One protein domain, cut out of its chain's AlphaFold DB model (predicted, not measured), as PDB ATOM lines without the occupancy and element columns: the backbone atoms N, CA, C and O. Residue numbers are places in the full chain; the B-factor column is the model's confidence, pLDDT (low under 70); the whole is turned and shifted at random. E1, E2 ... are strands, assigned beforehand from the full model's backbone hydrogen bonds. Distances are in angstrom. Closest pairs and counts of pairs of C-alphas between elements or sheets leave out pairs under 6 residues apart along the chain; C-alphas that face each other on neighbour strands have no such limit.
ATOM      1  N   VAL A  26     -49.975 -34.611  16.535       93.56
ATOM      2  CA  VAL A  26     -50.809 -34.109  17.625       93.56
ATOM      3  C   VAL A  26     -49.991 -33.096  18.422       93.56
ATOM      4  O   VAL A  26     -48.798 -33.302  18.657       93.56
ATOM      5  N   ARG A  27     -50.642 -32.007  18.836       94.50
ATOM      6  CA  ARG A  27     -50.106 -31.010  19.764       94.50
ATOM      7  C   ARG A  27     -50.993 -30.958  21.005       94.50
ATOM      8  O   ARG A  27     -52.212 -30.901  20.878       94.50
ATOM      9  N   ILE A  28     -50.377 -31.003  22.182       94.06
ATOM     10  CA  ILE A  28     -51.032 -30.753  23.468       94.06
ATOM     11  C   ILE A  28     -50.362 -29.531  24.077       94.06
ATOM     12  O   ILE A  28     -49.149 -29.535  24.291       94.06
ATOM     13  N   ASP A  29     -51.150 -28.501  24.347       93.44
ATOM     14  CA  ASP A  29     -50.685 -27.278  24.983       93.44
ATOM     15  C   ASP A  29     -50.960 -27.321  26.489       93.44
ATOM     16  O   ASP A  29     -51.982 -27.821  26.959       93.44
ATOM     17  N   SER A  30     -50.006 -26.821  27.257       89.25
ATOM     18  CA  SER A  30     -50.099 -26.555  28.691       89.25
ATOM     19  C   SER A  30     -49.574 -25.137  28.936       89.25
ATOM     20  O   SER A  30     -48.850 -24.626  28.081       89.25
ATOM     21  N   PRO A  31     -49.889 -24.496  30.076       91.69
ATOM     22  CA  PRO A  31     -49.475 -23.112  30.332       91.69
ATOM     23  C   PRO A  31     -47.975 -22.854  30.114       91.69
ATOM     24  O   PRO A  31     -47.606 -21.830  29.550       91.69
ATOM     25  N   ASP A  32     -47.123 -23.817  30.481       92.38
ATOM     26  CA  ASP A  32     -45.666 -23.641  30.439       92.38
ATOM     27  C   ASP A  32     -45.001 -24.182  29.164       92.38
ATOM     28  O   ASP A  32     -43.844 -23.859  28.878       92.38
ATOM     29  N   ARG A  33     -45.674 -25.090  28.442       94.38
ATOM     30  CA  ARG A  33     -45.058 -25.878  27.366       94.38
ATOM     31  C   ARG A  33     -46.072 -26.469  26.392       94.38
ATOM     32  O   ARG A  33     -47.197 -26.789  26.767       94.38
ATOM     33  N   SER A  34     -45.612 -26.763  25.183       95.12
ATOM     34  CA  SER A  34     -46.361 -27.500  24.166       95.12
ATOM     35  C   SER A  34     -45.652 -28.794  23.798       95.12
ATOM     36  O   SER A  34     -44.455 -28.805  23.506       95.12
ATOM     37  N   PHE A  35     -46.399 -29.894  23.761       95.38
ATOM     38  CA  PHE A  35     -45.893 -31.202  23.368       95.38
ATOM     39  C   PHE A  35     -46.409 -31.599  21.990       95.38
ATOM     40  O   PHE A  35     -47.613 -31.744  21.793       95.38
ATOM     41  N   ILE A  36     -45.494 -31.778  21.039       95.19
ATOM     42  CA  ILE A  36     -45.781 -32.063  19.632       95.19
ATOM     43  C   ILE A  36     -45.209 -33.438  19.294       95.19
ATOM     44  O   ILE A  36     -44.011 -33.674  19.450       95.19
ATOM     45  N   PHE A  37     -46.044 -34.353  18.820       95.38
ATOM     46  CA  PHE A  37     -45.666 -35.748  18.589       95.38
ATOM     47  C   PHE A  37     -46.483 -36.358  17.456       95.38
ATOM     48  O   PHE A  37     -47.507 -35.806  17.061       95.38
ATOM     49  N   GLN A  38     -46.046 -37.500  16.928       94.56
ATOM     50  CA  GLN A  38     -46.833 -38.263  15.961       94.56
ATOM     51  C   GLN A  38     -47.429 -39.511  16.615       94.56
ATOM     52  O   GLN A  38     -46.911 -40.031  17.610       94.56
ATOM     53  N   VAL A  39     -48.537 -39.990  16.058       95.25
ATOM     54  CA  VAL A  39     -49.231 -41.199  16.499       95.25
ATOM     55  C   VAL A  39     -49.422 -42.178  15.349       95.25
ATOM     56  O   VAL A  39     -49.368 -41.814  14.176       95.25
ATOM     57  N   THR A  40     -49.643 -43.443  15.686       93.31
ATOM     58  CA  THR A  40     -49.940 -44.500  14.720       93.31
ATOM     59  C   THR A  40     -50.988 -45.464  15.261       93.31
ATOM     60  O   THR A  40     -51.031 -45.744  16.461       93.31
ATOM     61  N   ASP A  41     -51.783 -46.016  14.347       92.44
ATOM     62  CA  ASP A  41     -52.690 -47.136  14.602       92.44
ATOM     63  C   ASP A  41     -51.990 -48.499  14.420       92.44
ATOM     64  O   ASP A  41     -52.570 -49.552  14.682       92.44
ATOM     65  N   ALA A  42     -50.717 -48.508  13.998       89.06
ATOM     66  CA  ALA A  42     -49.945 -49.731  13.812       89.06
ATOM     67  C   ALA A  42     -49.638 -50.420  15.153       89.06
ATOM     68  O   ALA A  42     -48.783 -49.971  15.927       89.06
ATOM     69  N   ALA A  43     -50.289 -51.560  15.382       88.56
ATOM     70  CA  ALA A  43     -50.106 -52.367  16.579       88.56
ATOM     71  C   ALA A  43     -48.679 -52.967  16.669       88.56
ATOM     72  O   ALA A  43     -48.162 -53.521  15.691       88.56
ATOM     73  N   PRO A  44     -47.999 -52.870  17.824       88.75
ATOM     74  CA  PRO A  44     -46.740 -53.545  18.089       88.75
ATOM     75  C   PRO A  44     -46.992 -54.981  18.551       88.75
ATOM     76  O   PRO A  44     -48.071 -55.336  19.016       88.75
ATOM     77  N   ARG A  45     -45.940 -55.800  18.517       91.25
ATOM     78  CA  ARG A  45     -45.906 -57.014  19.335       91.25
ATOM     79  C   ARG A  45     -45.674 -56.596  20.782       91.25
ATOM     80  O   ARG A  45     -44.598 -56.078  21.097       91.25
ATOM     81  N   LEU A  46     -46.690 -56.780  21.617       90.56
ATOM     82  CA  LEU A  46     -46.619 -56.429  23.029       90.56
ATOM     83  C   LEU A  46     -45.646 -57.346  23.765       90.56
ATOM     84  O   LEU A  46     -45.478 -58.514  23.428       90.56
ATOM     85  N   HIS A  47     -44.988 -56.768  24.758       90.06
ATOM     86  CA  HIS A  47     -44.071 -57.443  25.665       90.06
ATOM     87  C   HIS A  47     -44.436 -56.958  27.054       90.06
ATOM     88  O   HIS A  47     -44.514 -55.745  27.253       90.06
ATOM     89  N   SER A  48     -44.650 -57.890  27.980       88.38
ATOM     90  CA  SER A  48     -45.121 -57.592  29.332       88.38
ATOM     91  C   SER A  48     -44.204 -56.633  30.084       88.38
ATOM     92  O   SER A  48     -44.720 -55.844  30.845       88.38
ATOM     93  N   ILE A  49     -42.895 -56.644  29.811       92.12
ATOM     94  CA  ILE A  49     -41.886 -55.825  30.508       92.12
ATOM     95  C   ILE A  49     -41.607 -54.453  29.868       92.12
ATOM     96  O   ILE A  49     -40.677 -53.748  30.258       92.12
ATOM     97  N   HIS A  50     -42.317 -54.093  28.793       91.88
ATOM     98  CA  HIS A  50     -42.078 -52.838  28.078       91.88
ATOM     99  C   HIS A  50     -43.158 -51.809  28.386       91.88
ATOM    100  O   HIS A  50     -44.348 -52.107  28.329       91.88
ATOM    101  N   PHE A  51     -42.734 -50.567  28.613       95.38
ATOM    102  CA  PHE A  51     -43.633 -49.423  28.682       95.38
ATOM    103  C   PHE A  51     -44.052 -48.978  27.281       95.38
ATOM    104  O   PHE A  51     -43.213 -48.766  26.396       95.38
ATOM    105  N   TYR A  52     -45.355 -48.796  27.104       96.44
ATOM    106  CA  TYR A  52     -45.954 -48.254  25.894       96.44
ATOM    107  C   TYR A  52     -46.635 -46.934  26.215       96.44
ATOM    108  O   TYR A  52     -47.364 -46.825  27.196       96.44
ATOM    109  N   THR A  53     -46.418 -45.938  25.364       96.81
ATOM    110  CA  THR A  53     -47.017 -44.610  25.469       96.81
ATOM    111  C   THR A  53     -48.025 -44.397  24.340       96.81
ATOM    112  O   THR A  53     -47.704 -44.596  23.163       96.81
ATOM    113  N   TRP A  54     -49.250 -43.987  24.669       96.75
ATOM    114  CA  TRP A  54     -50.313 -43.730  23.689       96.75
ATOM    115  C   TRP A  54     -51.102 -42.467  24.015       96.75
ATOM    116  O   TRP A  54     -51.129 -41.988  25.146       96.75
ATOM    117  N   PHE A  55     -51.776 -41.956  22.993       95.56
ATOM    118  CA  PHE A  55     -52.652 -40.806  23.057       95.56
ATOM    119  C   PHE A  55     -54.116 -41.235  22.976       95.56
ATOM    120  O   PHE A  55     -54.503 -42.018  22.096       95.56
ATOM    121  N   LYS A  56     -54.937 -40.704  23.883       94.69
ATOM    122  CA  LYS A  56     -56.393 -40.882  23.884       94.69
ATOM    123  C   LYS A  56     -57.058 -39.686  24.559       94.69
ATOM    124  O   LYS A  56     -56.596 -39.237  25.600       94.69
ATOM    125  N   SER A  57     -58.137 -39.182  23.963       92.81
ATOM    126  CA  SER A  57     -58.982 -38.130  24.551       92.81
ATOM    127  C   SER A  57     -58.222 -36.884  25.033       92.81
ATOM    128  O   SER A  57     -58.532 -36.353  26.089       92.81
ATOM    129  N   GLY A  58     -57.208 -36.426  24.292       91.44
ATOM    130  CA  GLY A  58     -56.431 -35.234  24.666       91.44
ATOM    131  C   GLY A  58     -55.287 -35.488  25.656       91.44
ATOM    132  O   GLY A  58     -54.523 -34.571  25.933       91.44
ATOM    133  N   HIS A  59     -55.109 -36.723  26.129       93.81
ATOM    134  CA  HIS A  59     -54.095 -37.077  27.121       93.81
ATOM    135  C   HIS A  59     -53.112 -38.126  26.606       93.81
ATOM    136  O   HIS A  59     -53.424 -38.936  25.724       93.81
ATOM    137  N   ILE A  60     -51.916 -38.119  27.196       94.94
ATOM    138  CA  ILE A  60     -50.885 -39.133  26.990       94.94
ATOM    139  C   ILE A  60     -50.837 -40.036  28.209       94.94
ATOM    140  O   ILE A  60     -50.751 -39.568  29.341       94.94
ATOM    141  N   TYR A  61     -50.838 -41.334  27.953       96.62
ATOM    142  CA  TYR A  61     -50.770 -42.371  28.966       96.62
ATOM    143  C   TYR A  61     -49.549 -43.239  28.715       96.62
ATOM    144  O   TYR A  61     -49.166 -43.445  27.563       96.62
ATOM    145  N   THR A  62     -48.957 -43.756  29.787       96.44
ATOM    146  CA  THR A  62     -47.881 -44.745  29.722       96.44
ATOM    147  C   THR A  62     -48.168 -45.855  30.717       96.44
ATOM    148  O   THR A  62     -48.331 -45.569  31.901       96.44
ATOM    149  N   ILE A  63     -48.227 -47.101  30.250       96.12
ATOM    150  CA  ILE A  63     -48.297 -48.289  31.115       96.12
ATOM    151  C   ILE A  63     -47.360 -49.370  30.594       96.12
ATOM    152  O   ILE A  63     -46.958 -49.375  29.429       96.12
ATOM    153  N   GLU A  64     -47.032 -50.294  31.480       96.56
ATOM    154  CA  GLU A  64     -46.292 -51.503  31.167       96.56
ATOM    155  C   GLU A  64     -47.207 -52.554  30.508       96.56
ATOM    156  O   GLU A  64     -48.357 -52.747  30.901       96.56
ATOM    157  N   GLY A  65     -46.713 -53.208  29.457       93.69
ATOM    158  CA  GLY A  65     -47.321 -54.401  28.864       93.69
ATOM    159  C   GLY A  65     -48.560 -54.202  27.983       93.69
ATOM    160  O   GLY A  65     -48.925 -55.132  27.265       93.69
ATOM    161  N   SER A  66     -49.202 -53.029  27.982       94.88
ATOM    162  CA  SER A  66     -50.472 -52.805  27.266       94.88
ATOM    163  C   SER A  66     -50.650 -51.357  26.772       94.88
ATOM    164  O   SER A  66     -49.820 -50.492  27.045       94.88
ATOM    165  N   TYR A  67     -51.714 -51.099  26.001       96.12
ATOM    166  CA  TYR A  67     -52.129 -49.773  25.523       96.12
ATOM    167  C   TYR A  67     -53.617 -49.755  25.119       96.12
ATOM    168  O   TYR A  67     -54.197 -50.797  24.823       96.12
ATOM    169  N   TYR A  68     -54.239 -48.567  25.065       93.25
ATOM    170  CA  TYR A  68     -55.692 -48.425  24.816       93.25
ATOM    171  C   TYR A  68     -56.080 -47.343  23.794       93.25
ATOM    172  O   TYR A  68     -57.261 -47.000  23.664       93.25
ATOM    173  N   GLY A  69     -55.104 -46.752  23.106       93.50
ATOM    174  CA  GLY A  69     -55.312 -45.673  22.141       93.50
ATOM    175  C   GLY A  69     -54.261 -45.685  21.040       93.50
ATOM    176  O   GLY A  69     -53.658 -46.717  20.761       93.50
ATOM    177  N   ARG A  70     -54.018 -44.534  20.415       94.69
ATOM    178  CA  ARG A  70     -53.051 -44.457  19.311       94.69
ATOM    179  C   ARG A  70     -51.650 -44.304  19.855       94.69
ATOM    180  O   ARG A  70     -51.383 -43.405  20.650       94.69
ATOM    181  N   LEU A  71     -50.752 -45.176  19.438       95.75
ATOM    182  CA  LEU A  71     -49.412 -45.237  20.003       95.75
ATOM    183  C   LEU A  71     -48.574 -44.067  19.521       95.75
ATOM    184  O   LEU A  71     -48.599 -43.747  18.333       95.75
ATOM    185  N   LEU A  72     -47.780 -43.480  20.414       96.06
ATOM    186  CA  LEU A  72     -46.782 -42.503  19.998       96.06
ATOM    187  C   LEU A  72     -45.791 -43.174  19.040       96.06
ATOM    188  O   LEU A  72     -45.324 -44.297  19.255       96.06
ATOM    189  N   HIS A  73     -45.475 -42.502  17.947       95.12
ATOM    190  CA  HIS A  73     -44.604 -43.026  16.907       95.12
ATOM    191  C   HIS A  73     -43.819 -41.886  16.272       95.12
ATOM    192  O   HIS A  73     -44.251 -40.746  16.317       95.12
ATOM    193  N   GLY A  74     -42.661 -42.178  15.692       93.00
ATOM    194  CA  GLY A  74     -41.859 -41.169  15.014       93.00
ATOM    195  C   GLY A  74     -41.218 -40.179  15.983       93.00
ATOM    196  O   GLY A  74     -40.852 -40.535  17.102       93.00
ATOM    197  N   TYR A  75     -41.009 -38.954  15.512       93.25
ATOM    198  CA  TYR A  75     -40.335 -37.900  16.268       93.25
ATOM    199  C   TYR A  75     -41.317 -37.131  17.163       93.25
ATOM    200  O   TYR A  75     -42.478 -36.929  16.800       93.25
ATOM    201  N   PHE A  76     -40.833 -36.693  18.324       94.44
ATOM    202  CA  PHE A  76     -41.548 -35.789  19.216       94.44
ATOM    203  C   PHE A  76     -40.640 -34.644  19.669       94.44
ATOM    204  O   PHE A  76     -39.421 -34.816  19.748       94.44
ATOM    205  N   LYS A  77     -41.253 -33.516  20.036       94.56
ATOM    206  CA  LYS A  77     -40.594 -32.396  20.707       94.56
ATOM    207  C   LYS A  77     -41.492 -31.732  21.750       94.56
ATOM    208  O   LYS A  77     -42.706 -31.645  21.574       94.56
ATOM    209  N   VAL A  78     -40.874 -31.242  22.816       94.62
ATOM    210  CA  VAL A  78     -41.440 -30.329  23.809       94.62
ATOM    211  C   VAL A  78     -40.835 -28.955  23.545       94.62
ATOM    212  O   VAL A  78     -39.612 -28.827  23.477       94.62
ATOM    213  N   VAL A  79     -41.674 -27.934  23.432       94.44
ATOM    214  CA  VAL A  79     -41.238 -26.532  23.411       94.44
ATOM    215  C   VAL A  79     -41.788 -25.807  24.632       94.44
ATOM    216  O   VAL A  79     -42.879 -26.145  25.084       94.44
ATOM    217  N   ASP A  80     -41.041 -24.861  25.190       94.25
ATOM    218  CA  ASP A  80     -41.540 -24.001  26.269       94.25
ATOM    219  C   ASP A  80     -42.475 -22.896  25.733       94.25
ATOM    220  O   ASP A  80     -42.718 -22.788  24.527       94.25
ATOM    221  N   HIS A  81     -43.020 -22.078  26.635       91.88
ATOM    222  CA  HIS A  81     -43.876 -20.931  26.302       91.88
ATOM    223  C   HIS A  81     -43.192 -19.870  25.412       91.88
ATOM    224  O   HIS A  81     -43.869 -19.134  24.694       91.88
ATOM    225  N   GLU A  82     -41.857 -19.821  25.400       92.38
ATOM    226  CA  GLU A  82     -41.041 -18.959  24.534       92.38
ATOM    227  C   GLU A  82     -40.722 -19.632  23.184       92.38
ATOM    228  O   GLU A  82     -39.960 -19.096  22.380       92.38
ATOM    229  N   HIS A  83     -41.323 -20.794  22.904       89.25
ATOM    230  CA  HIS A  83     -41.095 -21.620  21.715       89.25
ATOM    231  C   HIS A  83     -39.670 -22.186  21.591       89.25
ATOM    232  O   HIS A  83     -39.276 -22.648  20.513       89.25
ATOM    233  N   ARG A  84     -38.900 -22.216  22.683       93.50
ATOM    234  CA  ARG A  84     -37.569 -22.828  22.719       93.50
ATOM    235  C   ARG A  84     -37.683 -24.337  22.900       93.50
ATOM    236  O   ARG A  84     -38.550 -24.834  23.617       93.50
ATOM    237  N   LEU A  85     -36.797 -25.084  22.244       93.50
ATOM    238  CA  LEU A  85     -36.771 -26.545  22.315       93.50
ATOM    239  C   LEU A  85     -36.293 -27.022  23.693       93.50
ATOM    240  O   LEU A  85     -35.111 -26.902  24.004       93.50
ATOM    241  N   ALA A  86     -37.188 -27.623  24.473       92.56
ATOM    242  CA  ALA A  86     -36.883 -28.137  25.809       92.56
ATOM    243  C   ALA A  86     -36.468 -29.619  25.793       92.56
ATOM    244  O   ALA A  86     -35.504 -30.007  26.450       92.56
ATOM    245  N   GLU A  87     -37.184 -30.453  25.034       93.56
ATOM    246  CA  GLU A  87     -36.906 -31.888  24.896       93.56
ATOM    247  C   GLU A  87     -37.232 -32.349  23.476       93.56
ATOM    248  O   GLU A  87     -38.221 -31.915  22.891       93.56
ATOM    249  N   GLU A  88     -36.471 -33.297  22.945       93.94
ATOM    250  CA  GLU A  88     -36.858 -34.048  21.753       93.94
ATOM    251  C   GLU A  88     -36.447 -35.517  21.825       93.94
ATOM    252  O   GLU A  88     -35.597 -35.937  22.618       93.94
ATOM    253  N   GLY A  89     -37.056 -36.323  20.960       94.38
ATOM    254  CA  GLY A  89     -36.675 -37.716  20.807       94.38
ATOM    255  C   GLY A  89     -37.565 -38.470  19.836       94.38
ATOM    256  O   GLY A  89     -38.224 -37.896  18.966       94.38
ATOM    257  N   ARG A  90     -37.578 -39.800  19.971       94.00
ATOM    258  CA  ARG A  90     -38.368 -40.681  19.110       94.00
ATOM    259  C   ARG A  90     -39.132 -41.741  19.889       94.00
ATOM    260  O   ARG A  90     -38.633 -42.298  20.863       94.00
ATOM    261  N   TYR A  91     -40.309 -42.084  19.385       94.81
ATOM    262  CA  TYR A  91     -41.066 -43.269  19.766       94.81
ATOM    263  C   TYR A  91     -41.140 -44.248  18.594       94.81
ATOM    264  O   TYR A  91     -41.188 -43.867  17.424       94.81
ATOM    265  N   LYS A  92     -41.193 -45.544  18.894       93.50
ATOM    266  CA  LYS A  92     -41.478 -46.586  17.904       93.50
ATOM    267  C   LYS A  92     -42.630 -47.440  18.408       93.50
ATOM    268  O   LYS A  92     -42.404 -48.379  19.166       93.50
ATOM    269  N   ARG A  93     -43.843 -47.121  17.941       94.12
ATOM    270  CA  ARG A  93     -45.087 -47.836  18.296       94.12
ATOM    271  C   ARG A  93     -45.264 -47.916  19.820       94.12
ATOM    272  O   ARG A  93     -45.361 -48.994  20.392       94.12
ATOM    273  N   GLY A  94     -45.206 -46.760  20.464       93.81
ATOM    274  CA  GLY A  94     -45.392 -46.553  21.896       93.81
ATOM    275  C   GLY A  94     -44.137 -46.703  22.739       93.81
ATOM    276  O   GLY A  94     -44.068 -46.102  23.800       93.81
ATOM    277  N   ALA A  95     -43.113 -47.417  22.276       93.94
ATOM    278  CA  ALA A  95     -41.864 -47.534  23.027       93.94
ATOM    279  C   ALA A  95     -40.951 -46.325  22.769       93.94
ATOM    280  O   ALA A  95     -40.586 -46.073  21.611       93.94
ATOM    281  N   LYS A  96     -40.542 -45.604  23.823       92.69
ATOM    282  CA  LYS A  96     -39.540 -44.525  23.723       92.69
ATOM    283  C   LYS A  96     -38.210 -45.111  23.233       92.69
ATOM    284  O   LYS A  96     -37.818 -46.212  23.622       92.69
ATOM    285  N   LYS A  97     -37.534 -44.414  22.320       91.38
ATOM    286  CA  LYS A  97     -36.259 -44.840  21.732       91.38
ATOM    287  C   LYS A  97     -35.153 -43.869  22.109       91.38
ATOM    288  O   LYS A  97     -35.220 -42.694  21.764       91.38
ATOM    289  N   GLY A  98     -34.118 -44.408  22.751       80.38
ATOM    290  CA  GLY A  98     -32.947 -43.651  23.176       80.38
ATOM    291  C   GLY A  98     -33.221 -42.722  24.357       80.38
ATOM    292  O   GLY A  98     -34.320 -42.684  24.916       80.38
ATOM    293  N   LYS A  99     -32.183 -41.978  24.741       73.62
ATOM    294  CA  LYS A  99     -32.285 -40.900  25.722       73.62
ATOM    295  C   LYS A  99     -32.861 -39.675  25.019       73.62
ATOM    296  O   LYS A  99     -32.450 -39.362  23.907       73.62
ATOM    297  N   ALA A 100     -33.820 -39.015  25.654       74.25
ATOM    298  CA  ALA A 100     -34.304 -37.744  25.146       74.25
ATOM    299  C   ALA A 100     -33.186 -36.701  25.218       74.25
ATOM    300  O   ALA A 100     -32.421 -36.680  26.191       74.25
ATOM    301  N   ILE A 101     -33.082 -35.871  24.187       76.19
ATOM    302  CA  ILE A 101     -32.129 -34.767  24.164       76.19
ATOM    303  C   ILE A 101     -32.814 -33.599  24.860       76.19
ATOM    304  O   ILE A 101     -33.866 -33.146  24.418       76.19
ATOM    305  N   LEU A 102     -32.235 -33.163  25.976       74.69
ATOM    306  CA  LEU A 102     -32.631 -31.944  26.671       74.69
ATOM    307  C   LEU A 102     -31.651 -30.852  26.263       74.69
ATOM    308  O   LEU A 102     -30.457 -30.968  26.549       74.69
ATOM    309  N   THR A 103     -32.140 -29.806  25.608       64.56
ATOM    310  CA  THR A 103     -31.314 -28.629  25.335       64.56
ATOM    311  C   THR A 103     -31.304 -27.795  26.610       64.56
ATOM    312  O   THR A 103     -32.319 -27.205  26.976       64.56
TER     313      THR A 103
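What this domain is: This is residues 26 to 103 of the 105 residues of an uncharacterized protein of Niabella drilacis (strain DSM 25811 / CCM 8410 / LMG 26954 / E90) (UniProt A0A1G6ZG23). The domain is one twisted sheet that forks at its longest strand, E5: E2, E5, E6 and E7 run side by side along the longest axis with the short E1 beside E2, and the hairpin of E3 and E4 branches off the first residues of E5, with E3 crossing the run of the long strands near one end. E5 bends sharply below this fork, and the start of E7 comes close to E3. The printed part has 78 residues with seven named strands, E1 to E7 in chain order, and no named helix; the class is all strand, and the neighbour strands are antiparallel. It is compact, with a radius of gyration of the C-alphas of 12.6 A and spans of 38 by 27 by 17 A.

How they stand to each other: E5, residues 70 to 80, has three neighbours in the branched sheet. Its pairing is staggered: with E3, residues 51 to 56, over residues 70 to 71, with E2, residues 33 to 40, over 71 to 80, and with E6, residues 85 to 92, over 74 to 79. E5 bends by 89 degrees at residue 74. E2 and E5 are antiparallel at 162 degrees, with N 36 and O 77 2.8 A apart, within hydrogen-bond range. E1, residues 26 to 30, lies on the other side of E2 from E5 and forms a hairpin with E2; N 28 and O 35 are 2.9 A apart. E5, E6 and E7, residues 95 to 102, form a meander, each strand the antiparallel neighbour of the one before; N 76 and O 89 are 2.9 A apart, and N 97 and O 90 are 2.8 A apart. E3 and E5 are antiparallel neighbours, with N 55 and O 70 2.8 A apart, within hydrogen-bond range. On the other side of E3 from E5 lies E4, residues 59 to 64, in a hairpin with E3; N 54 and O 61 are 2.9 A apart. The closest C-alphas of E3 and E7, those of Tyr 52 and Ala 95, are 5.0 A apart. E4 and E6 are apart.

Where its parts are: E5 measures 24.5 A from first to last C-alpha, from (-53.051, -44.457, 19.311) at Arg 70. E2 measures 23.0 A, E6 21.1 A and E7 18.5 A. E4 measures 16.9 A, E3 16.1 A and E1 13.4 A. E1 begins at C-alpha 26, (-50.809, -34.109, 17.625), and E7 ends at C-alpha 102, (-32.631, -31.944, 26.671).

The domain as a whole: The two C-alphas farthest apart, those of Ser 48 and Glu 82, are 39.1 A apart. The printed part has no cut. The link from E2 to E3 has 10 residues and is short; the other links are tight. The mean pLDDT of the printed part is 92.1, and residue 103 alone is under 70.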